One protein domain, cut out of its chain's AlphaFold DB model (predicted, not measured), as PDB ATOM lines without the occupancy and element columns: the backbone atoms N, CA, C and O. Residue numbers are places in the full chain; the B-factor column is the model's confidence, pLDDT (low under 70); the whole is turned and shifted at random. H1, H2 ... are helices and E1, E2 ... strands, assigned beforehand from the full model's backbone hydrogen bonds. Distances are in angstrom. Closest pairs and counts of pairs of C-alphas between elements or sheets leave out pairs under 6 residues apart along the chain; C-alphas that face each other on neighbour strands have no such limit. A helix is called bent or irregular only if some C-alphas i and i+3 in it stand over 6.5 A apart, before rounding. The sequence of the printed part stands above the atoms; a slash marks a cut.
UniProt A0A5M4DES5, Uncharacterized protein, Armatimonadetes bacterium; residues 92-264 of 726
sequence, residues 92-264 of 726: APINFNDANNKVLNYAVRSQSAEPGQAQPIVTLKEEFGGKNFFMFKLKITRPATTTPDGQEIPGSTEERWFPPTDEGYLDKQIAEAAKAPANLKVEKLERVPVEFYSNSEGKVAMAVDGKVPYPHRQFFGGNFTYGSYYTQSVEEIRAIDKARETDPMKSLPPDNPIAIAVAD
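AT A GLANCE: This is residues 92 to 264 of the 726 residues of an uncharacterized protein of Armatimonadetes bacterium (UniProt A0A5M4DES5). A long sheet of five strands, strongly twisted and curled like part of a barrel, has helix H3 over one face and short H4 over the other, while a small sheet of three strands lies between H2 and H5. The bent hairpin E3 and E4 reaches away from this small sheet and ends in the loop of residues 143 to 155. The printed part has 173 residues with named elements in the order H1 E1 E2 H2 E3 E4 H3 E5 E6 H4 E7 H5 E8, five helices and eight strands, class mixed. The large sheet, order E4 E3 E5 E6 E8, is mixed; the small one, E2 E1 E7, is antiparallel. The whole is only just loose, close to compact, with a radius of gyration of the C-alphas of 19.0 A and spans of 57 by 46 by 26 A.

HOW THE PARTS SIT: Start at E3, residues 133 to 142, which forms a hairpin with edge strand E4, residues 156 to 166; N 138 and O 160 are 2.9 A apart. On its other side E3 is antiparallel to E5, residues 185 to 198, with N 137 and O 190 at 2.9 A. E5 bends by 66 degrees at residue 189 and forms a hairpin with E6, residues 204 to 209, with N 197 and O 205 at 2.8 A. Edge strand E8, residues 259 to 264, is parallel to E6, with N 208 and O 261 at 2.9 A. H3, residues 167 to 177, is on this sheet at a height of 8.6 A; its closest C-alphas to E5 are Ile 174 and Val 186, 6.5 A. E4, H3 and E5 form a split strand-helix-strand unit, two strands running the same way with E3 between them, its crossover right-handed. H4, residues 215 to 219, is on the opposite face at 7.0 A, only just over E4 with 3 of its 5 C-alphas. Next find E1, residues 107 to 109, in a hairpin with E2, residues 121 to 123, with N 108 and O 122 at 2.8 A; E7, residues 228 to 230, is antiparallel to E1, with N 107 and O 230 at 3.0 A. H5, residues 234 to 246, makes two layers with this sheet, a helix on one face, at a height of 11.2 A; the closest C-alphas of H5 and E1 are Val 234 and Ala 107, 4.9 A. H2, residues 124 to 128, is on the opposite face at 8.0 A, over E2, and only grazes the large sheet. H1, residues 102 to 105, touches H2, closest at the C-alphas of Leu 104 and Lys 125, 4.8 A. Every O i to N i+4 pair is within hydrogen-bond range in H2 and H3, 8 of 9 in H5 and 0 of 1 in H4, where 2 of 2 O i to N i+3 pairs are; H1 is too short for such a pair.

IN THESE COORDINATES: Find C-alpha 185 at (438.075, 12.610, 729.291); from there E5 runs 37.1 A to C-alpha 198 at (440.814, 21.792, 693.429). E3 measures 26.3 A, E4 26.4 A, H5 19.3 A and H3 15.3 A. E8 ends at C-alpha 264, (427.601, 14.643, 698.065).

THE WHOLE: The two C-alphas farthest apart, of Asn 100 and Gly 150, are 62.4 A apart. The printed part has no cut; the links E1 to E2, E3 to E4 and H5 to E8 are long. The mean pLDDT of the printed part is 78.0, with 34 residues under 70, among them residues 112 to 118 and 211 to 226.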
ATOM      1  N   ALA A  92     437.490  19.372 691.296       78.06
ATOM      2  CA  ALA A  92     437.775  17.952 691.109       78.06
ATOM      3  C   ALA A  92     438.665  17.415 692.247       78.06
ATOM      4  O   ALA A  92     439.447  18.188 692.809       78.06
ATOM      5  N   PRO A  93     438.581  16.115 692.596       84.06
ATOM      6  CA  PRO A  93     439.419  15.523 693.638       84.06
ATOM      7  C   PRO A  93     440.917  15.711 693.359       84.06
ATOM      8  O   PRO A  93     441.394  15.468 692.247       84.06
ATOM      9  N   ILE A  94     441.683  16.105 694.377       85.62
ATOM     10  CA  ILE A  94     443.138  16.239 694.281       85.62
ATOM     11  C   ILE A  94     443.774  14.854 694.370       85.62
ATOM     12  O   ILE A  94     443.762  14.202 695.413       85.62
ATOM     13  N   ASN A  95     444.425  14.428 693.288       82.94
ATOM     14  CA  ASN A  95     445.340  13.297 693.343       82.94
ATOM     15  C   ASN A  95     446.716  13.752 693.857       82.94
ATOM     16  O   ASN A  95     447.534  14.270 693.101       82.94
ATOM     17  N   PHE A  96     446.999  13.501 695.135       82.94
ATOM     18  CA  PHE A  96     448.275  13.851 695.778       82.94
ATOM     19  C   PHE A  96     449.508  13.113 695.224       82.94
ATOM     20  O   PHE A  96     450.646  13.486 695.528       82.94
ATOM     21  N   ASN A  97     449.302  12.083 694.398       80.44
ATOM     22  CA  ASN A  97     450.375  11.357 693.721       80.44
ATOM     23  C   ASN A  97     450.674  11.897 692.315       80.44
ATOM     24  O   ASN A  97     451.677  11.499 691.722       80.44
ATOM     25  N   ASP A  98     449.844  12.796 691.778       78.62
ATOM     26  CA  ASP A  98     450.065  13.386 690.460       78.62
ATOM     27  C   ASP A  98     451.145  14.474 690.521       78.62
ATOM     28  O   ASP A  98     450.914  15.587 690.987       78.62
ATOM     29  N   ALA A  99     452.339  14.157 690.021       70.81
ATOM     30  CA  ALA A  99     453.470  15.082 690.001       70.81
ATOM     31  C   ALA A  99     453.227  16.343 689.149       70.81
ATOM     32  O   ALA A  99     453.935  17.333 689.332       70.81
ATOM     33  N   ASN A 100     452.243  16.326 688.242       71.31
ATOM     34  CA  ASN A 100     451.915  17.467 687.387       71.31
ATOM     35  C   ASN A 100     450.892  18.420 688.022       71.31
ATOM     36  O   ASN A 100     450.678  19.519 687.501       71.31
ATOM     37  N   ASN A 101     450.269  18.040 689.143       77.44
ATOM     38  CA  ASN A 101     449.302  18.896 689.810       77.44
ATOM     39  C   ASN A 101     450.019  20.031 690.560       77.44
ATOM     40  O   ASN A 101     450.644  19.833 691.603       77.44
ATOM     41  N   LYS A 102     449.911  21.248 690.018       79.88
ATOM     42  CA  LYS A 102     450.593  22.447 690.531       79.88
ATOM     43  C   LYS A 102     450.201  22.802 691.966       79.88
ATOM     44  O   LYS A 102     451.042  23.307 692.704       79.88
ATOM     45  N   VAL A 103     448.964  22.494 692.365       84.25
ATOM     46  CA  VAL A 103     448.419  22.793 693.699       84.25
ATOM     47  C   VAL A 103     449.227  22.106 694.801       84.25
ATOM     48  O   VAL A 103     449.362  22.632 695.902       84.25
ATOM     49  N   LEU A 104     449.844  20.961 694.495       86.06
ATOM     50  CA  LEU A 104     450.656  20.199 695.441       86.06
ATOM     51  C   LEU A 104     451.898  20.952 695.934       86.06
ATOM     52  O   LEU A 104     452.391  20.649 697.020       86.06
ATOM     53  N   ASN A 105     452.378  21.931 695.164       87.38
ATOM     54  CA  ASN A 105     453.567  22.722 695.485       87.38
ATOM     55  C   ASN A 105     453.244  24.052 696.181       87.38
ATOM     56  O   ASN A 105     454.171  24.786 696.523       87.38
ATOM     57  N   TYR A 106     451.966  24.378 696.391       88.94
ATOM     58  CA  TYR A 106     451.578  25.586 697.116       88.94
ATOM     59  C   TYR A 106     452.079  25.548 698.556       88.94
ATOM     60  O   TYR A 106     452.071  24.499 699.203       88.94
ATOM     61  N   ALA A 107     452.527  26.697 699.053       86.56
ATOM     62  CA  ALA A 107     453.023  26.816 700.412       86.56
ATOM     63  C   ALA A 107     451.853  26.947 701.396       86.56
ATOM     64  O   ALA A 107     450.972  27.785 701.228       86.56
ATOM     65  N   VAL A 108     451.860  26.143 702.455       88.44
ATOM     66  CA  VAL A 108     450.855  26.155 703.523       88.44
ATOM     67  C   VAL A 108     451.553  26.221 704.878       88.44
ATOM     68  O   VAL A 108     452.637  25.662 705.068       88.44
ATOM     69  N   ARG A 109     450.952  26.929 705.838       85.81
ATOM     70  CA  ARG A 109     451.401  26.872 707.236       85.81
ATOM     71  C   ARG A 109     450.859  25.593 707.863       85.81
ATOM     72  O   ARG A 109     449.649  25.380 707.860       85.81
ATOM     73  N   SER A 110     451.754  24.742 708.356       81.88
ATOM     74  CA  SER A 110     451.376  23.442 708.906       81.88
ATOM     75  C   SER A 110     450.455  23.608 710.113       81.88
ATOM     76  O   SER A 110     450.840  24.211 711.116       81.88
ATOM     77  N   GLN A 111     449.250  23.041 710.026       73.50
ATOM     78  CA  GLN A 111     448.278  23.039 711.125       73.50
ATOM     79  C   GLN A 111     448.580  21.929 712.143       73.50
ATOM     80  O   GLN A 111     448.056  21.934 713.252       73.50
ATOM     81  N   SER A 112     449.473  21.003 711.784       67.88
ATOM     82  CA  SER A 112     449.850  19.833 712.583       67.88
ATOM     83  C   SER A 112     451.011  20.092 713.566       67.88
ATOM     84  O   SER A 112     451.579  19.141 714.108       67.88
ATOM     85  N   ALA A 113     451.418  21.350 713.776       67.38
ATOM     86  CA  ALA A 113     452.530  21.698 714.665       67.38
ATOM     87  C   ALA A 113     452.197  21.439 716.150       67.38
ATOM     88  O   ALA A 113     451.053  21.608 716.584       67.38
ATOM     89  N   GLU A 114     453.201  21.033 716.936       65.00
ATOM     90  CA  GLU A 114     453.034  20.786 718.375       65.00
ATOM     91  C   GLU A 114     452.741  22.092 719.139       65.00
ATOM     92  O   GLU A 114     453.278  23.150 718.779       65.00
ATOM     93  N   PRO A 115     451.922  22.055 720.207       58.00
ATOM     94  CA  PRO A 115     451.594  23.250 720.977       58.00
ATOM     95  C   PRO A 115     452.842  23.970 721.501       58.00
ATOM     96  O   PRO A 115     453.678  23.394 722.192       58.00
ATOM     97  N   GLY A 116     452.972  25.257 721.166       59.91
ATOM     98  CA  GLY A 116     454.116  26.090 721.552       59.91
ATOM     99  C   GLY A 116     455.270  26.136 720.541       59.91
ATOM    100  O   GLY A 116     456.219  26.887 720.765       59.91
ATOM    101  N   GLN A 117     455.197  25.402 719.424       65.69
ATOM    102  CA  GLN A 117     456.134  25.528 718.301       65.69
ATOM    103  C   GLN A 117     455.571  26.445 717.203       65.69
ATOM    104  O   GLN A 117     454.363  26.500 716.971       65.69
ATOM    105  N   ALA A 118     456.450  27.176 716.510       69.31
ATOM    106  CA  ALA A 118     456.054  27.964 715.345       69.31
ATOM    107  C   ALA A 118     455.610  27.031 714.206       69.31
ATOM    108  O   ALA A 118     456.300  26.055 713.915       69.31
ATOM    109  N   GLN A 119     454.484  27.335 713.552       77.00
ATOM    110  CA  GLN A 119     453.979  26.532 712.437       77.00
ATOM    111  C   GLN A 119     454.949  26.601 711.242       77.00
ATOM    112  O   GLN A 119     455.105  27.680 710.656       77.00
ATOM    113  N   PRO A 120     455.608  25.493 710.853       83.19
ATOM    114  CA  PRO A 120     456.507  25.500 709.709       83.19
ATOM    115  C   PRO A 120     455.721  25.690 708.408       83.19
ATOM    116  O   PRO A 120     454.615  25.174 708.249       83.19
ATOM    117  N   ILE A 121     456.314  26.408 707.455       85.56
ATOM    118  CA  ILE A 121     455.785  26.498 706.089       85.56
ATOM    119  C   ILE A 121     456.261  25.275 705.322       85.56
ATOM    120  O   ILE A 121     457.471  25.067 705.191       85.56
ATOM    121  N   VAL A 122     455.321  24.488 704.822       88.19
ATOM    122  CA  VAL A 122     455.545  23.249 704.069       88.19
ATOM    123  C   VAL A 122     454.746  23.294 702.771       88.19
ATOM    124  O   VAL A 122     453.933  24.198 702.568       88.19
ATOM    125  N   THR A 123     454.987  22.354 701.864       89.06
ATOM    126  CA  THR A 123     454.135  22.216 700.675       89.06
ATOM    127  C   THR A 123     452.780  21.616 701.046       89.06
ATOM    128  O   THR A 123     452.657  20.856 702.008       89.06
ATOM    129  N   LEU A 124     451.756  21.900 700.243       87.06
ATOM    130  CA  LEU A 124     450.429  21.299 700.372       87.06
ATOM    131  C   LEU A 124     450.514  19.759 700.327       87.06
ATOM    132  O   LEU A 124     449.834  19.069 701.086       87.06
ATOM    133  N   LYS A 125     451.419  19.208 699.510       87.62
ATOM    134  CA  LYS A 125     451.722  17.772 699.482       87.62
ATOM    135  C   LYS A 125     452.321  17.242 700.784       87.62
ATOM    136  O   LYS A 125     451.977  16.137 701.180       87.62
ATOM    137  N   GLU A 126     453.216  17.972 701.435       86.94
ATOM    138  CA  GLU A 126     453.804  17.552 702.715       86.94
ATOM    139  C   GLU A 126     452.805  17.663 703.874       86.94
ATOM    140  O   GLU A 126     452.813  16.828 704.780       86.94
ATOM    141  N   GLU A 127     451.932  18.677 703.854       86.00
ATOM    142  CA  GLU A 127     450.930  18.850 704.906       86.00
ATOM    143  C   GLU A 127     449.825  17.798 704.817       86.00
ATOM    144  O   GLU A 127     449.478  17.210 705.843       86.00
ATOM    145  N   PHE A 128     449.298  17.543 703.614       85.62
ATOM    146  CA  PHE A 128     448.104  16.716 703.420       85.62
ATOM    147  C   PHE A 128     448.372  15.362 702.744       85.62
ATOM    148  O   PHE A 128     447.605  14.418 702.922       85.62
ATOM    149  N   GLY A 129     449.457  15.224 701.981       79.50
ATOM    150  CA  GLY A 129     449.757  14.012 701.219       79.50
ATOM    151  C   GLY A 129     450.132  12.827 702.112       79.50
ATOM    152  O   GLY A 129     451.004  12.920 702.972       79.50
ATOM    153  N   GLY A 130     449.475  11.685 701.888       73.75
ATOM    154  CA  GLY A 130     449.718  10.447 702.638       73.75
ATOM    155  C   GLY A 130     449.136  10.424 704.057       73.75
ATOM    156  O   GLY A 130     449.317   9.428 704.756       73.75
ATOM    157  N   LYS A 131     448.427  11.483 704.473       79.25
ATOM    158  CA  LYS A 131     447.669  11.541 705.728       79.25
ATOM    159  C   LYS A 131     446.180  11.384 705.440       79.25
ATOM    160  O   LYS A 131     445.679  11.903 704.446       79.25
ATOM    161  N   ASN A 132     445.472  10.696 706.329       81.00
ATOM    162  CA  ASN A 132     444.023  10.571 706.236       81.00
ATOM    163  C   ASN A 132     443.385  11.598 707.168       81.00
ATOM    164  O   ASN A 132     443.517  11.502 708.390       81.00
ATOM    165  N   PHE A 133     442.702  12.574 706.580       85.62
ATOM    166  CA  PHE A 133     441.960  13.575 707.330       85.62
ATOM    167  C   PHE A 133     440.553  13.070 707.613       85.62
ATOM    168  O   PHE A 133     439.884  12.511 706.741       85.62
ATOM    169  N   PHE A 134     440.104  13.289 708.843       86.56
ATOM    170  CA  PHE A 134     438.749  12.962 709.252       86.56
ATOM    171  C   PHE A 134     438.153  14.087 710.082       86.56
ATOM    172  O   PHE A 134     438.851  14.788 710.815       86.56
ATOM    173  N   MET A 135     436.837  14.208 710.007       84.56
ATOM    174  CA  MET A 135     436.048  14.914 711.003       84.56
ATOM    175  C   MET A 135     435.627  13.910 712.076       84.56
ATOM    176  O   MET A 135     435.176  12.813 711.744       84.56
ATOM    177  N   PHE A 136     435.783  14.253 713.355       83.50
ATOM    178  CA  PHE A 136     435.538  13.320 714.462       83.50
ATOM    179  C   PHE A 136     434.395  13.797 715.346       83.50
ATOM    180  O   PHE A 136     434.393  14.950 715.765       83.50
ATOM    181  N   LYS A 137     433.469  12.911 715.712       84.00
ATOM    182  CA  LYS A 137     432.523  13.183 716.799       84.00
ATOM    183  C   LYS A 137     433.189  12.807 718.112       84.00
ATOM    184  O   LYS A 137     433.541  11.643 718.309       84.00
ATOM    185  N   LEU A 138     433.392  13.779 718.991       84.88
ATOM    186  CA  LEU A 138     434.052  13.583 720.277       84.88
ATOM    187  C   LEU A 138     433.050  13.719 721.418       84.88
ATOM    188  O   LEU A 138     432.240  14.638 721.428       84.88
ATOM    189  N   LYS A 139     433.154  12.844 722.413       85.75
ATOM    190  CA  LYS A 139     432.474  12.983 723.700       85.75
ATOM    191  C   LYS A 139     433.463  13.504 724.727       85.75
ATOM    192  O   LYS A 139     434.410  12.804 725.082       85.75
ATOM    193  N   ILE A 140     433.248  14.725 725.199       84.56
ATOM    194  CA  ILE A 140     434.115  15.415 726.153       84.56
ATOM    195  C   ILE A 140     433.427  15.406 727.517       84.56
ATOM    196  O   ILE A 140     432.353  15.971 727.690       84.56
ATOM    197  N   THR A 141     434.052  14.768 728.502       84.06
ATOM    198  CA  THR A 141     433.591  14.759 729.894       84.06
ATOM    199  C   THR A 141     434.527  15.597 730.752       84.06
ATOM    200  O   THR A 141     435.708  15.277 730.907       84.06
ATOM    201  N   ARG A 142     433.979  16.676 731.309       82.56
ATOM    202  CA  ARG A 142     434.595  17.548 732.308       82.56
ATOM    203  C   ARG A 142     434.176  17.084 733.703       82.56
ATOM    204  O   ARG A 142     432.977  17.082 733.987       82.56
ATOM    205  N   PRO A 143     435.110  16.694 734.581       76.12
ATOM    206  CA  PRO A 143     434.786  16.439 735.978       76.12
ATOM    207  C   PRO A 143     434.395  17.743 736.689       76.12
ATOM    208  O   PRO A 143     434.798  18.832 736.278       76.12
ATOM    209  N   ALA A 144     433.608  17.633 737.761       75.06
ATOM    210  CA  ALA A 144     433.286  18.781 738.603       75.06
ATOM    211  C   ALA A 144     434.569  19.340 739.236       75.06
ATOM    212  O   ALA A 144     435.411  18.575 739.710       75.06
ATOM    213  N   THR A 145     434.728  20.662 739.237       71.44
ATOM    214  CA  THR A 145     435.909  21.338 739.801       71.44
ATOM    215  C   THR A 145     435.484  22.504 740.682       71.44
ATOM    216  O   THR A 145     434.413  23.065 740.494       71.44
ATOM    217  N   THR A 146     436.300  22.872 741.667       68.38
ATOM    218  CA  THR A 146     436.012  23.999 742.565       68.38
ATOM    219  C   THR A 146     436.947  25.154 742.225       68.38
ATOM    220  O   THR A 146     438.160  24.952 742.126       68.38
ATOM    221  N   THR A 147     436.410  26.356 742.011       68.19
ATOM    222  CA  THR A 147     437.226  27.550 741.755       68.19
ATOM    223  C   THR A 147     438.071  27.908 742.984       68.19
ATOM    224  O   THR A 147     437.726  27.517 744.104       68.19
ATOM    225  N   PRO A 148     439.157  28.690 742.823       66.19
ATOM    226  CA  PRO A 148     439.947  29.196 743.952       66.19
ATOM    227  C   PRO A 148     439.119  29.968 744.996       66.19
ATOM    228  O   PRO A 148     439.495  30.002 746.164       66.19
ATOM    229  N   ASP A 149     437.975  30.522 744.583       70.19
ATOM    230  CA  ASP A 149     437.028  31.265 745.422       70.19
ATOM    231  C   ASP A 149     435.961  30.368 746.089       70.19
ATOM    232  O   ASP A 149     435.037  30.865 746.731       70.19
ATOM    233  N   GLY A 150     436.065  29.041 745.946       69.06
ATOM    234  CA  GLY A 150     435.188  28.068 746.603       69.06
ATOM    235  C   GLY A 150     433.856  27.789 745.894       69.06
ATOM    236  O   GLY A 150     432.996  27.142 746.486       69.06
ATOM    237  N   GLN A 151     433.658  28.242 744.649       71.12
ATOM    238  CA  GLN A 151     432.463  27.891 743.869       71.12
ATOM    239  C   GLN A 151     432.632  26.525 743.195       71.12
ATOM    240  O   GLN A 151     433.608  26.298 742.484       71.12
ATOM    241  N   GLU A 152     431.665  25.624 743.378       69.81
ATOM    242  CA  GLU A 152     431.594  24.365 742.629       69.81
ATOM    243  C   GLU A 152     431.118  24.613 741.192       69.81
ATOM    244  O   GLU A 152     430.020  25.116 740.958       69.81
ATOM    245  N   ILE A 153     431.944  24.221 740.228       71.25
ATOM    246  CA  ILE A 153     431.602  24.095 738.815       71.25
ATOM    247  C   ILE A 153     431.147  22.643 738.600       71.25
ATOM    248  O   ILE A 153     431.970  21.727 738.736       71.25
ATOM    249  N   PRO A 154     429.866  22.399 738.268       73.50
ATOM    250  CA  PRO A 154     429.365  21.059 737.984       73.50
ATOM    251  C   PRO A 154     430.126  20.412 736.824       73.50
ATOM    252  O   PRO A 154     430.504  21.081 735.861       73.50
ATOM    253  N   GLY A 155     430.325  19.096 736.898       74.12
ATOM    254  CA  GLY A 155     430.859  18.339 735.772       74.12
ATOM    255  C   GLY A 155     429.877  18.347 734.602       74.12
ATOM    256  O   GLY A 155     428.663  18.359 734.807       74.12
ATOM    257  N   SER A 156     430.393  18.329 733.377       78.38
ATOM    258  CA  SER A 156     429.582  18.325 732.160       78.38
ATOM    259  C   SER A 156     430.052  17.234 731.206       78.38
ATOM    260  O   SER A 156     431.248  16.974 731.080       78.38
ATOM    261  N   THR A 157     429.117  16.596 730.512       80.50
ATOM    262  CA  THR A 157     429.416  15.723 729.374       80.50
ATOM    263  C   THR A 157     428.754  16.328 728.153       80.50
ATOM    264  O   THR A 157     427.559  16.599 728.185       80.50
ATOM    265  N   GLU A 158     429.532  16.544 727.103       77.50
ATOM    266  CA  GLU A 158     429.076  17.161 725.859       77.50
ATOM    267  C   GLU A 158     429.606  16.345 724.679       77.50
ATOM    268  O   GLU A 158     430.752  15.883 724.699       77.50
ATOM    269  N   GLU A 159     428.772  16.134 723.666       79.75
ATOM    270  CA  GLU A 159     429.200  15.593 722.378       79.75
ATOM    271  C   GLU A 159     429.408  16.757 721.410       79.75
ATOM    272  O   GLU A 159     428.650  17.719 721.414       79.75
ATOM    273  N   ARG A 160     430.474  16.720 720.609       74.88
ATOM    274  CA  ARG A 160     430.762  17.782 719.642       74.88
ATOM    275  C   ARG A 160     431.572  17.249 718.469       74.88
ATOM    276  O   ARG A 160     432.506  16.468 718.664       74.88
ATOM    277  N   TRP A 161     431.262  17.699 717.258       76.56
ATOM    278  CA  TRP A 161     432.112  17.494 716.093       76.56
ATOM    279  C   TRP A 161     433.368  18.356 716.205       76.56
ATOM    280  O   TRP A 161     433.331  19.569 716.420       76.56
ATOM    281  N   PHE A 162     434.503  17.695 716.066       76.94
ATOM    282  CA  PHE A 162     435.811  18.306 715.974       76.94
ATOM    283  C   PHE A 162     436.130  18.562 714.496       76.94
ATOM    284  O   PHE A 162     435.837  17.687 713.672       76.94
ATOM    285  N   PRO A 163     436.707  19.729 714.144       75.50
ATOM    286  CA  PRO A 163     437.022  20.067 712.759       75.50
ATOM    287  C   PRO A 163     437.924  19.012 712.101       75.50
ATOM    288  O   PRO A 163     438.606  18.264 712.811       75.50
ATOM    289  N   PRO A 164     437.948  18.960 710.754       80.81
ATOM    290  CA  PRO A 164     438.828  18.072 710.004       80.81
ATOM    291  C   PRO A 164     440.249  18.076 710.558       80.81
ATOM    292  O   PRO A 164     440.821  19.133 710.762       80.81
ATOM    293  N   THR A 165     440.829  16.918 710.840       82.38
ATOM    294  CA  THR A 165     442.202  16.840 711.341       82.38
ATOM    295  C   THR A 165     442.814  15.480 711.027       82.38
ATOM    296  O   THR A 165     442.103  14.525 710.701       82.38
ATOM    297  N   ASP A 166     444.138  15.397 711.107       84.88
ATOM    298  CA  ASP A 166     444.857  14.128 711.033       84.88
ATOM    299  C   ASP A 166     444.595  13.300 712.302       84.88
ATOM    300  O   ASP A 166     444.622  13.812 713.426       84.88
ATOM    301  N   GLU A 167     444.354  11.999 712.129       83.00
ATOM    302  CA  GLU A 167     444.023  11.102 713.241       83.00
ATOM    303  C   GLU A 167     445.147  11.027 714.286       83.00
ATOM    304  O   GLU A 167     444.869  11.065 715.489       83.00
ATOM    305  N   GLY A 168     446.404  10.984 713.833       83.38
ATOM    306  CA  GLY A 168     447.577  10.918 714.703       83.38
ATOM    307  C   GLY A 168     447.806  12.211 715.485       83.38
ATOM    308  O   GLY A 168     448.167  12.169 716.663       83.38
ATOM    309  N   TYR A 169     447.560  13.366 714.866       82.31
ATOM    310  CA  TYR A 169     447.587  14.663 715.540       82.31
ATOM    311  C   TYR A 169     446.509  14.763 716.626       82.31
ATOM    312  O   TYR A 169     446.803  15.166 717.756       82.31
ATOM    313  N   LEU A 170     445.279  14.332 716.329       84.25
ATOM    314  CA  LEU A 170     444.194  14.334 717.307       84.25
ATOM    315  C   LEU A 170     444.491  13.428 718.508       84.25
ATOM    316  O   LEU A 170     444.210  13.810 719.643       84.25
ATOM    317  N   ASP A 171     445.089  12.255 718.289       85.38
ATOM    318  CA  ASP A 171     445.480  11.360 719.386       85.38
ATOM    319  C   ASP A 171     446.490  12.014 720.338       85.38
ATOM    320  O   ASP A 171     446.369  11.881 721.561       85.38
ATOM    321  N   LYS A 172     447.449  12.781 719.804       84.00
ATOM    322  CA  LYS A 172     448.388  13.563 720.622       84.00
ATOM    323  C   LYS A 172     447.672  14.650 721.424       84.00
ATOM    324  O   LYS A 172     447.902  14.756 722.626       84.00
ATOM    325  N   GLN A 173     446.772  15.404 720.789       81.56
ATOM    326  CA  GLN A 173     445.977  16.449 721.446       81.56
ATOM    327  C   GLN A 173     445.106  15.883 722.578       81.56
ATOM    328  O   GLN A 173     445.052  16.447 723.669       81.56
ATOM    329  N   ILE A 174     444.473  14.726 722.364       83.75
ATOM    330  CA  ILE A 174     443.699  14.030 723.402       83.75
ATOM    331  C   ILE A 174     444.612  13.605 724.564       83.75
ATOM    332  O   ILE A 174     444.260  13.800 725.731       83.75
ATOM    333  N   ALA A 175     445.799  13.067 724.269       83.25
ATOM    334  CA  ALA A 175     446.765  12.658 725.288       83.25
ATOM    335  C   ALA A 175     447.331  13.839 726.098       83.25
ATOM    336  O   ALA A 175     447.665  13.671 727.273       83.25
ATOM    337  N   GLU A 176     447.452  15.026 725.501       79.44
ATOM    338  CA  GLU A 176     447.843  16.255 726.198       79.44
ATOM    339  C   GLU A 176     446.699  16.852 727.018       79.44
ATOM    340  O   GLU A 176     446.904  17.207 728.180       79.44
ATOM    341  N   ALA A 177     445.481  16.887 726.475       75.75
ATOM    342  CA  ALA A 177     444.294  17.343 727.195       75.75
ATOM    343  C   ALA A 177     444.023  16.505 728.459       75.75
ATOM    344  O   ALA A 177     443.605  17.048 729.482       75.75
ATOM    345  N   ALA A 178     444.338  15.205 728.424       72.81
ATOM    346  CA  ALA A 178     444.267  14.322 729.587       72.81
ATOM    347  C   ALA A 178     445.278  14.674 730.702       72.81
ATOM    348  O   ALA A 178     445.081  14.274 731.847       72.81
ATOM    349  N   LYS A 179     446.355  15.415 730.390       72.06
ATOM    350  CA  LYS A 179     447.376  15.877 731.354       72.06
ATOM    351  C   LYS A 179     447.091  17.279 731.904       72.06
ATOM    352  O   LYS A 179     447.765  17.709 732.840       72.06
ATOM    353  N   ALA A 180     446.142  18.008 731.317       67.38
ATOM    354  CA  ALA A 180     445.758  19.339 731.768       67.38
ATOM    355  C   ALA A 180     445.066  19.271 733.149       67.38
ATOM    356  O   ALA A 180     444.374  18.292 733.435       67.38
ATOM    357  N   PRO A 181     445.168  20.314 733.997       57.81
ATOM    358  CA  PRO A 181     444.639  20.318 735.372       57.81
ATOM    359  C   PRO A 181     443.121  20.072 735.490       57.81
ATOM    360  O   PRO A 181     442.621  19.836 736.585       57.81
ATOM    361  N   ALA A 182     442.394  20.101 734.370       61.44
ATOM    362  CA  ALA A 182     440.966  19.822 734.278       61.44
ATOM    363  C   ALA A 182     440.604  18.326 734.102       61.44
ATOM    364  O   ALA A 182     439.415  18.021 734.102       61.44
ATOM    365  N   ASN A 183     441.569  17.401 733.945       66.00
ATOM    366  CA  ASN A 183     441.341  15.950 733.761       66.00
ATOM    367  C   ASN A 183     440.223  15.622 732.745       66.00
ATOM    368  O   ASN A 183     439.294  14.861 733.029       66.00
ATOM    369  N   LEU A 184     440.291  16.232 731.559       75.75
ATOM    370  CA  LEU A 184     439.301  16.043 730.499       75.75
ATOM    371  C   LEU A 184     439.348  14.605 729.971       75.75
ATOM    372  O   LEU A 184     440.396  14.144 729.520       75.75
ATOM    373  N   LYS A 185     438.206  13.910 729.964       81.31
ATOM    374  CA  LYS A 185     438.075  12.610 729.291       81.31
ATOM    375  C   LYS A 185     437.456  12.822 727.912       81.31
ATOM    376  O   LYS A 185     436.333  13.313 727.827       81.31
ATOM    377  N   VAL A 186     438.175  12.453 726.854       84.19
ATOM    378  CA  VAL A 186     437.725  12.602 725.461       84.19
ATOM    379  C   VAL A 186     437.620  11.224 724.808       84.19
ATOM    380  O   VAL A 186     438.592  10.474 724.796       84.19
ATOM    381  N   GLU A 187     436.447  10.884 724.275       85.50
ATOM    382  CA  GLU A 187     436.193   9.626 723.556       85.50
ATOM    383  C   GLU A 187     435.828   9.919 722.092       85.50
ATOM    384  O   GLU A 187     434.994  10.784 721.827       85.50
ATOM    385  N   LYS A 188     436.437   9.201 721.135       89.38
ATOM    386  CA  LYS A 188     436.077   9.263 719.708       89.38
ATOM    387  C   LYS A 188     434.849   8.379 719.466       89.38
ATOM    388  O   LYS A 188     434.940   7.165 719.627       89.38
ATOM    389  N   LEU A 189     433.719   8.975 719.102       85.50
ATOM    390  CA  LEU A 189     432.465   8.263 718.833       85.50
ATOM    391  C   LEU A 189     432.341   7.856 717.364       85.50
ATOM    392  O   LEU A 189     431.984   6.723 717.058       85.50
ATOM    393  N   GLU A 190     432.648   8.782 716.459       85.00
ATOM    394  CA  GLU A 190     432.485   8.608 715.017       85.00
ATOM    395  C   GLU A 190     433.611   9.331 714.274       85.00
ATOM    396  O   GLU A 190     434.170  10.306 714.784       85.00
ATOM    397  N   ARG A 191     433.952   8.855 713.073       87.00
ATOM    398  CA  ARG A 191     434.883   9.533 712.168       87.00
ATOM    399  C   ARG A 191     434.358   9.499 710.742       87.00
ATOM    400  O   ARG A 191     433.875   8.465 710.286       87.00
ATOM    401  N   VAL A 192     434.498  10.616 710.047       84.12
ATOM    402  CA  VAL A 192     433.973  10.829 708.698       84.12
ATOM    403  C   VAL A 192     435.130  11.272 707.811       84.12
ATOM    404  O   VAL A 192     435.867  12.170 708.224       84.12
ATOM    405  N   PRO A 193     435.342  10.645 706.642       87.12
ATOM    406  CA  PRO A 193     436.456  10.992 705.773       87.12
ATOM    407  C   PRO A 193     436.329  12.420 705.243       87.12
ATOM    408  O   PRO A 193     435.231  12.929 705.002       87.12
ATOM    409  N   VAL A 194     437.487  13.052 705.075       86.88
ATOM    410  CA  VAL A 194     437.626  14.379 704.487       86.88
ATOM    411  C   VAL A 194     438.518  14.275 703.264       86.88
ATOM    412  O   VAL A 194     439.614  13.717 703.313       86.88
ATOM    413  N   GLU A 195     438.035  14.834 702.166       88.12
ATOM    414  CA  GLU A 195     438.689  14.803 700.868       88.12
ATOM    415  C   GLU A 195     439.080  16.214 700.428       88.12
ATOM    416  O   GLU A 195     438.480  17.212 700.834       88.12
ATOM    417  N   PHE A 196     440.096  16.306 699.576       88.56
ATOM    418  CA  PHE A 196     440.582  17.579 699.055       88.56
ATOM    419  C   PHE A 196     440.245  17.705 697.581       88.56
ATOM    420  O   PHE A 196     440.402  16.762 696.807       88.56
ATOM    421  N   TYR A 197     439.826  18.902 697.199       87.69
ATOM    422  CA  TYR A 197     439.382  19.238 695.864       87.69
ATOM    423  C   TYR A 197     440.094  20.494 695.377       87.69
ATOM    424  O   TYR A 197     440.392  21.399 696.159       87.69
ATOM    425  N   SER A 198     440.333  20.576 694.074       86.62
ATOM    426  CA  SER A 198     440.814  21.792 693.429       86.62
ATOM    427  C   SER A 198     440.089  22.059 692.124       86.62
ATOM    428  O   SER A 198     439.733  21.114 691.424       86.62
ATOM    429  N   ASN A 199     439.908  23.326 691.765       80.38
ATOM    430  CA  ASN A 199     439.388  23.701 690.451       80.38
ATOM    431  C   ASN A 199     440.521  24.035 689.460       80.38
ATOM    432  O   ASN A 199     441.701  24.072 689.822       80.38
ATOM    433  N   SER A 200     440.160  24.314 688.204       69.25
ATOM    434  CA  SER A 200     441.103  24.753 687.160       69.25
ATOM    435  C   SER A 200     441.857  26.036 687.528       69.25
ATOM    436  O   SER A 200     442.948  26.284 687.026       69.25
ATOM    437  N   GLU A 201     441.308  26.828 688.452       69.94
ATOM    438  CA  GLU A 201     441.930  28.045 688.960       69.94
ATOM    439  C   GLU A 201     442.925  27.820 690.095       69.94
ATOM    440  O   GLU A 201     443.372  28.787 690.701       69.94
ATOM    441  N   GLY A 202     443.246  26.573 690.450       75.44
ATOM    442  CA  GLY A 202     444.117  26.287 691.589       75.44
ATOM    443  C   GLY A 202     443.514  26.709 692.934       75.44
ATOM    444  O   GLY A 202     444.240  26.852 693.918       75.44
ATOM    445  N   LYS A 203     442.195  26.926 693.013       83.88
ATOM    446  CA  LYS A 203     441.520  27.096 694.299       83.88
ATOM    447  C   LYS A 203     441.377  25.759 694.990       83.88
ATOM    448  O   LYS A 203     441.054  24.776 694.333       83.88
ATOM    449  N   VAL A 204     441.600  25.731 696.301       86.81
ATOM    450  CA  VAL A 204     441.564  24.501 697.100       86.81
ATOM    451  C   VAL A 204     440.353  24.507 698.017       86.81
ATOM    452  O   VAL A 204     440.096  25.484 698.720       86.81
ATOM    453  N   ALA A 205     439.624  23.399 698.016       87.50
ATOM    454  CA  ALA A 205     438.546  23.128 698.946       87.50
ATOM    455  C   ALA A 205     438.812  21.814 699.681       87.50
ATOM    456  O   ALA A 205     439.406  20.878 699.149       87.50
ATOM    457  N   MET A 206     438.341  21.755 700.912       87.94
ATOM    458  CA  MET A 206     438.321  20.571 701.745       87.94
ATOM    459  C   MET A 206     436.859  20.212 701.987       87.94
ATOM    460  O   MET A 206     436.090  21.047 702.466       87.94
ATOM    461  N   ALA A 207     436.468  18.993 701.636       87.94
ATOM    462  CA  ALA A 207     435.086  18.557 701.689       87.94
ATOM    463  C   ALA A 207     434.905  17.379 702.645       87.94
ATOM    464  O   ALA A 207     435.641  16.395 702.588       87.94
ATOM    465  N   VAL A 208     433.914  17.491 703.525       86.56
ATOM    466  CA  VAL A 208     433.478  16.403 704.406       86.56
ATOM    467  C   VAL A 208     432.447  15.558 703.660       86.56
ATOM    468  O   VAL A 208     431.556  16.124 703.029       86.56
ATOM    469  N   ASP A 209     432.536  14.231 703.744       81.81
ATOM    470  CA  ASP A 209     431.517  13.324 703.182       81.81
ATOM    471  C   ASP A 209     430.123  13.654 703.767       81.81
ATOM    472  O   ASP A 209     429.946  13.746 704.986       81.81
ATOM    473  N   GLY A 210     429.128  13.844 702.894       74.56
ATOM    474  CA  GLY A 210     427.757  14.259 703.224       74.56
ATOM    475  C   GLY A 210     426.949  13.296 704.102       74.56
ATOM    476  O   GLY A 210     425.823  13.610 704.477       74.56
ATOM    477  N   LYS A 211     427.507  12.149 704.505       67.50
ATOM    478  CA  LYS A 211     426.873  11.206 705.452       67.50
ATOM    479  C   LYS A 211     426.684  11.742 706.874       67.50
ATOM    480  O   LYS A 211     426.042  11.075 707.684       67.50
ATOM    481  N   VAL A 212     427.235  12.907 707.206       65.62
ATOM    482  CA  VAL A 212     427.075  13.498 708.539       65.62
ATOM    483  C   VAL A 212     425.684  14.115 708.679       65.62
ATOM    484  O   VAL A 212     425.283  14.902 707.821       65.62
ATOM    485  N   PRO A 213     424.950  13.847 709.771       57.38
ATOM    486  CA  PRO A 213     423.739  14.590 710.076       57.38
ATOM    487  C   PRO A 213     424.136  16.029 710.428       57.38
ATOM    488  O   PRO A 213     424.571  16.323 711.539       57.38
ATOM    489  N   TYR A 214     423.981  16.929 709.459       64.56
ATOM    490  CA  TYR A 214     424.070  18.382 709.631       64.56
ATOM    491  C   TYR A 214     425.468  18.933 709.987       64.56
ATOM    492  O   TYR A 214     425.609  19.681 710.958       64.56
ATOM    493  N   PRO A 215     426.514  18.647 709.184       59.84
ATOM    494  CA  PRO A 215     427.874  19.122 709.446       59.84
ATOM    495  C   PRO A 215     427.932  20.652 709.562       59.84
ATOM    496  O   PRO A 215     428.617  21.169 710.432       59.84
ATOM    497  N   HIS A 216     427.141  21.380 708.770       62.91
ATOM    498  CA  HIS A 216     427.075  22.846 708.760       62.91
ATOM    499  C   HIS A 216     426.656  23.488 710.093       62.91
ATOM    500  O   HIS A 216     427.171  24.552 710.436       62.91
ATOM    501  N   ARG A 217     425.814  22.824 710.896       62.94
ATOM    502  CA  ARG A 217     425.288  23.374 712.160       62.94
ATOM    503  C   ARG A 217     426.347  23.625 713.212       62.94
ATOM    504  O   ARG A 217     426.208  24.545 714.010       62.94
ATOM    505  N   GLN A 218     427.391  22.802 713.225       59.72
ATOM    506  CA  GLN A 218     428.396  22.808 714.290       59.72
ATOM    507  C   GLN A 218     429.568  23.755 714.031       59.72
ATOM    508  O   GLN A 218     430.389  23.990 714.919       59.72
ATOM    509  N   PHE A 219     429.620  24.333 712.832       56.47
ATOM    510  CA  PHE A 219     430.622  25.320 712.440       56.47
ATOM    511  C   PHE A 219     430.113  26.767 712.531       56.47
ATOM    512  O   PHE A 219     430.865  27.698 712.244       56.47
ATOM    513  N   PHE A 220     428.868  26.985 712.965       47.41
ATOM    514  CA  PHE A 220     428.333  28.317 713.249       47.41
ATOM    515  C   PHE A 220     429.077  28.943 714.446       47.41
ATOM    516  O   PHE A 220     428.768  28.664 715.602       47.41
ATOM    517  N   GLY A 221     430.088  29.786 714.183       46.47
ATOM    518  CA  GLY A 221     430.784  30.524 715.249       46.47
ATOM    519  C   GLY A 221     432.170  31.119 714.962       46.47
ATOM    520  O   GLY A 221     432.724  31.761 715.851       46.47
ATOM    521  N   GLY A 222     432.753  30.964 713.770       47.59
ATOM    522  CA  GLY A 222     434.053  31.573 713.444       47.59
ATOM    523  C   GLY A 222     434.367  31.531 711.949       47.59
ATOM    524  O   GLY A 222     433.775  30.730 711.233       47.59
ATOM    525  N   ASN A 223     435.260  32.416 711.480       44.47
ATOM    526  CA  ASN A 223     435.663  32.520 710.070       44.47
ATOM    527  C   ASN A 223     435.930  31.129 709.463       44.47
ATOM    528  O   ASN A 223     436.753  30.372 709.972       44.47
ATOM    529  N   PHE A 224     435.196  30.817 708.393       53.78
ATOM    530  CA  PHE A 224     434.991  29.482 707.815       53.78
ATOM    531  C   PHE A 224     436.187  28.956 707.003       53.78
ATOM    532  O   PHE A 224     436.031  28.522 705.863       53.78
ATOM    533  N   THR A 225     437.395  29.019 707.558       57.81
ATOM    534  CA  THR A 225     438.620  28.597 706.871       57.81
ATOM    535  C   THR A 225     439.422  27.658 707.768       57.81
ATOM    536  O   THR A 225     439.697  27.957 708.926       57.81
ATOM    537  N   TYR A 226     439.791  26.486 707.240       65.69
ATOM    538  CA  TYR A 226     440.659  25.531 707.952       65.69
ATOM    539  C   TYR A 226     442.129  25.988 707.969       65.69
ATOM    540  O   TYR A 226     442.949  25.528 708.759       65.69
ATOM    541  N   GLY A 227     442.454  26.926 707.084       76.50
ATOM    542  CA  GLY A 227     443.762  27.528 706.914       76.50
ATOM    543  C   GLY A 227     443.801  28.307 705.606       76.50
ATOM    544  O   GLY A 227     442.781  28.462 704.924       76.50
ATOM    545  N   SER A 228     444.987  28.774 705.247       82.69
ATOM    546  CA  SER A 228     445.238  29.438 703.977       82.69
ATOM    547  C   SER A 228     446.510  28.913 703.323       82.69
ATOM    548  O   SER A 228     447.394  28.359 703.983       82.69
ATOM    549  N   TYR A 229     446.579  29.050 702.004       88.12
ATOM    550  CA  TYR A 229     447.724  28.657 701.197       88.12
ATOM    551  C   TYR A 229     448.202  29.828 700.339       88.12
ATOM    552  O   TYR A 229     447.440  30.719 699.958       88.12
ATOM    553  N   TYR A 230     449.483  29.802 700.007       86.31
ATOM    554  CA  TYR A 230     450.134  30.745 699.117       86.31
ATOM    555  C   TYR A 230     450.453  30.041 697.802       86.31
ATOM    556  O   TYR A 230     450.931  28.907 697.793       86.31
ATOM    557  N   THR A 231     450.213  30.717 696.680       84.44
ATOM    558  CA  THR A 231     450.551  30.182 695.352       84.44
ATOM    559  C   THR A 231     452.058  30.217 695.074       84.44
ATOM    560  O   THR A 231     452.524  29.578 694.135       84.44
ATOM    561  N   GLN A 232     452.809  30.982 695.872       83.81
ATOM    562  CA  GLN A 232     454.271  31.071 695.861       83.81
ATOM    563  C   GLN A 232     454.929  29.804 696.422       83.81
ATOM    564  O   GLN A 232     454.301  29.021 697.141       83.81
ATOM    565  N   SER A 233     456.217  29.622 696.120       83.94
ATOM    566  CA  SER A 233     456.979  28.478 696.626       83.94
ATOM    567  C   SER A 233     457.233  28.571 698.133       83.94
ATOM    568  O   SER A 233     457.196  29.640 698.753       83.94
ATOM    569  N   VAL A 234     457.543  27.426 698.741       86.00
ATOM    570  CA  VAL A 234     457.904  27.350 700.161       86.00
ATOM    571  C   VAL A 234     459.142  28.198 700.458       86.00
ATOM    572  O   VAL A 234     459.200  28.867 701.492       86.00
ATOM    573  N   GLU A 235     460.124  28.216 699.558       84.75
ATOM    574  CA  GLU A 235     461.344  29.009 699.691       84.75
ATOM    575  C   GLU A 235     461.050  30.512 699.688       84.75
ATOM    576  O   GLU A 235     461.614  31.247 700.503       84.75
ATOM    577  N   GLU A 236     460.148  30.965 698.815       83.75
ATOM    578  CA  GLU A 236     459.744  32.369 698.710       83.75
ATOM    579  C   GLU A 236     459.050  32.846 699.986       83.75
ATOM    580  O   GLU A 236     459.453  33.859 700.564       83.75
ATOM    581  N   ILE A 237     458.063  32.094 700.486       85.94
ATOM    582  CA  ILE A 237     457.354  32.473 701.715       85.94
ATOM    583  C   ILE A 237     458.291  32.413 702.929       85.94
ATOM    584  O   ILE A 237     458.288  33.339 703.741       85.94
ATOM    585  N   ARG A 238     459.163  31.397 703.037       85.94
ATOM    586  CA  ARG A 238     460.166  31.324 704.119       85.94
ATOM    587  C   ARG A 238     461.145  32.500 704.082       85.94
ATOM    588  O   ARG A 238     461.515  33.020 705.135       85.94
ATOM    589  N   ALA A 239     461.566  32.937 702.895       84.62
ATOM    590  CA  ALA A 239     462.438  34.099 702.747       84.62
ATOM    591  C   ALA A 239     461.741  35.401 703.180       84.62
ATOM    592  O   ALA A 239     462.379  36.263 703.791       84.62
ATOM    593  N   ILE A 240     460.441  35.537 702.900       82.81
ATOM    594  CA  ILE A 240     459.643  36.689 703.336       82.81
ATOM    595  C   ILE A 240     459.450  36.666 704.856       82.81
ATOM    596  O   ILE A 240     459.724  37.681 705.492       82.81
ATOM    597  N   ASP A 241     459.072  35.529 705.447       81.25
ATOM    598  CA  ASP A 241     458.915  35.386 706.902       81.25
ATOM    599  C   ASP A 241     460.216  35.732 707.642       81.25
ATOM    600  O   ASP A 241     460.203  36.537 708.573       81.25
ATOM    601  N   LYS A 242     461.364  35.236 707.162       83.94
ATOM    602  CA  LYS A 242     462.675  35.577 707.735       83.94
ATOM    603  C   LYS A 242     463.006  37.066 707.609       83.94
ATOM    604  O   LYS A 242     463.576  37.658 708.519       83.94
ATOM    605  N   ALA A 243     462.652  37.700 706.493       81.12
ATOM    606  CA  ALA A 243     462.852  39.139 706.326       81.12
ATOM    607  C   ALA A 243     461.975  39.965 707.286       81.12
ATOM    608  O   ALA A 243     462.390  41.048 707.708       81.12
ATOM    609  N   ARG A 244     460.800  39.452 707.670       81.06
ATOM    610  CA  ARG A 244     459.886  40.109 708.616       81.06
ATOM    611  C   ARG A 244     460.365  40.086 710.063       81.06
ATOM    612  O   ARG A 244     459.968  40.960 710.827       81.06
ATOM    613  N   GLU A 245     461.261  39.167 710.424       81.31
ATOM    614  CA  GLU A 245     461.953  39.205 711.722       81.31
ATOM    615  C   GLU A 245     462.791  40.486 711.878       81.31
ATOM    616  O   GLU A 245     462.955  40.995 712.985       81.31
ATOM    617  N   THR A 246     463.297  41.029 710.762       80.88
ATOM    618  CA  THR A 246     464.106  42.258 710.728       80.88
ATOM    619  C   THR A 246     463.337  43.509 710.294       80.88
ATOM    620  O   THR A 246     463.720  44.610 710.679       80.88
ATOM    621  N   ASP A 247     462.256  43.357 709.521       80.00
ATOM    622  CA  ASP A 247     461.372  44.445 709.081       80.00
ATOM    623  C   ASP A 247     459.892  44.015 709.167       80.00
ATOM    624  O   ASP A 247     459.341  43.453 708.211       80.00
ATOM    625  N   PRO A 248     459.218  44.286 710.300       77.69
ATOM    626  CA  PRO A 248     457.837  43.859 710.527       77.69
ATOM    627  C   PRO A 248     456.811  44.429 709.533       77.69
ATOM    628  O   PRO A 248     455.724  43.859 709.402       77.69
ATOM    629  N   MET A 249     457.140  45.526 708.834       77.50
ATOM    630  CA  MET A 249     456.241  46.222 707.900       77.50
ATOM    631  C   MET A 249     456.234  45.614 706.494       77.50
ATOM    632  O   MET A 249     455.412  46.001 705.662       77.50
ATOM    633  N   LYS A 250     457.121  44.653 706.209       77.56
ATOM    634  CA  LYS A 250     457.169  43.977 704.912       77.56
ATOM    635  C   LYS A 250     455.908  43.134 704.692       77.56
ATOM    636  O   LYS A 250     455.585  42.259 705.499       77.56
ATOM    637  N   SER A 251     455.191  43.407 703.601       74.44
ATOM    638  CA  SER A 251     453.919  42.753 703.286       74.44
ATOM    639  C   SER A 251     454.113  41.295 702.862       74.44
ATOM    640  O   SER A 251     455.035  40.962 702.116       74.44
ATOM    641  N   LEU A 252     453.216  40.422 703.332       77.12
ATOM    642  CA  LEU A 252     453.060  39.080 702.774       77.12
ATOM    643  C   LEU A 252     452.265  39.159 701.463       77.12
ATOM    644  O   LEU A 252     451.417  40.048 701.325       77.12
ATOM    645  N   PRO A 253     452.506  38.237 700.516       79.94
ATOM    646  CA  PRO A 253     451.573  38.032 699.421       79.94
ATOM    647  C   PRO A 253     450.194  37.647 699.983       79.94
ATOM    648  O   PRO A 253     450.123  37.060 701.069       79.94
ATOM    649  N   PRO A 254     449.105  37.985 699.273       80.50
ATOM    650  CA  PRO A 254     447.764  37.597 699.685       80.50
ATOM    651  C   PRO A 254     447.668  36.072 699.767       80.50
ATOM    652  O   PRO A 254     448.067  35.362 698.841       80.50
ATOM    653  N   ASP A 255     447.172  35.580 700.895       80.44
ATOM    654  CA  ASP A 255     446.889  34.173 701.113       80.44
ATOM    655  C   ASP A 255     445.486  33.824 700.615       80.44
ATOM    656  O   ASP A 255     444.569  34.644 700.613       80.44
ATOM    657  N   ASN A 256     445.321  32.586 700.163       84.12
ATOM    658  CA  ASN A 256     444.046  32.081 699.680       84.12
ATOM    659  C   ASN A 256     443.450  31.156 700.741       84.12
ATOM    660  O   ASN A 256     444.118  30.202 701.151       84.12
ATOM    661  N   PRO A 257     442.219  31.399 701.207       84.50
ATOM    662  CA  PRO A 257     441.584  30.521 702.174       84.50
ATOM    663  C   PRO A 257     441.286  29.150 701.557       84.50
ATOM    664  O   PRO A 257     440.844  29.056 700.412       84.50
ATOM    665  N   ILE A 258     441.490  28.082 702.331       84.56
ATOM    666  CA  ILE A 258     440.991  26.752 701.968       84.56
ATOM    667  C   ILE A 258     439.495  26.727 702.280       84.56
ATOM    668  O   ILE A 258     439.106  26.807 703.451       84.56
ATOM    669  N   ALA A 259     438.671  26.626 701.237       81.75
ATOM    670  CA  ALA A 259     437.222  26.559 701.382       81.75
ATOM    671  C   ALA A 259     436.811  25.258 702.082       81.75
ATOM    672  O   ALA A 259     437.413  24.209 701.853       81.75
ATOM    673  N   ILE A 260     435.769  25.309 702.910       80.31
ATOM    674  CA  ILE A 260     435.181  24.117 703.530       80.31
ATOM    675  C   ILE A 260     433.855  23.809 702.840       80.31
ATOM    676  O   ILE A 260     433.018  24.697 702.648       80.31
ATOM    677  N   ALA A 261     433.665  22.547 702.477       84.06
ATOM    678  CA  ALA A 261     432.501  22.071 701.750       84.06
ATOM    679  C   ALA A 261     431.950  20.765 702.329       84.06
ATOM    680  O   ALA A 261     432.587  20.088 703.138       84.06
ATOM    681  N   VAL A 262     430.760  20.404 701.870       84.19
ATOM    682  CA  VAL A 262     430.200  19.057 701.986       84.19
ATOM    683  C   VAL A 262     430.241  18.415 700.604       84.19
ATOM    684  O   VAL A 262     429.894  19.075 699.623       84.19
ATOM    685  N   ALA A 263     430.709  17.170 700.534       85.50
ATOM    686  CA  ALA A 263     430.774  16.361 699.326       85.50
ATOM    687  C   ALA A 263     429.609  15.367 699.290       85.50
ATOM    688  O   ALA A 263     429.560  14.426 700.084       85.50
ATOM    689  N   ASP A 264     428.704  15.559 698.335       82.12
ATOM    690  CA  ASP A 264     427.601  14.643 698.065       82.12
ATOM    691  C   ASP A 264     427.945  13.759 696.864       82.12
ATOM    692  O   ASP A 264     428.068  14.228 695.729       82.12
TER     693      ASP A 264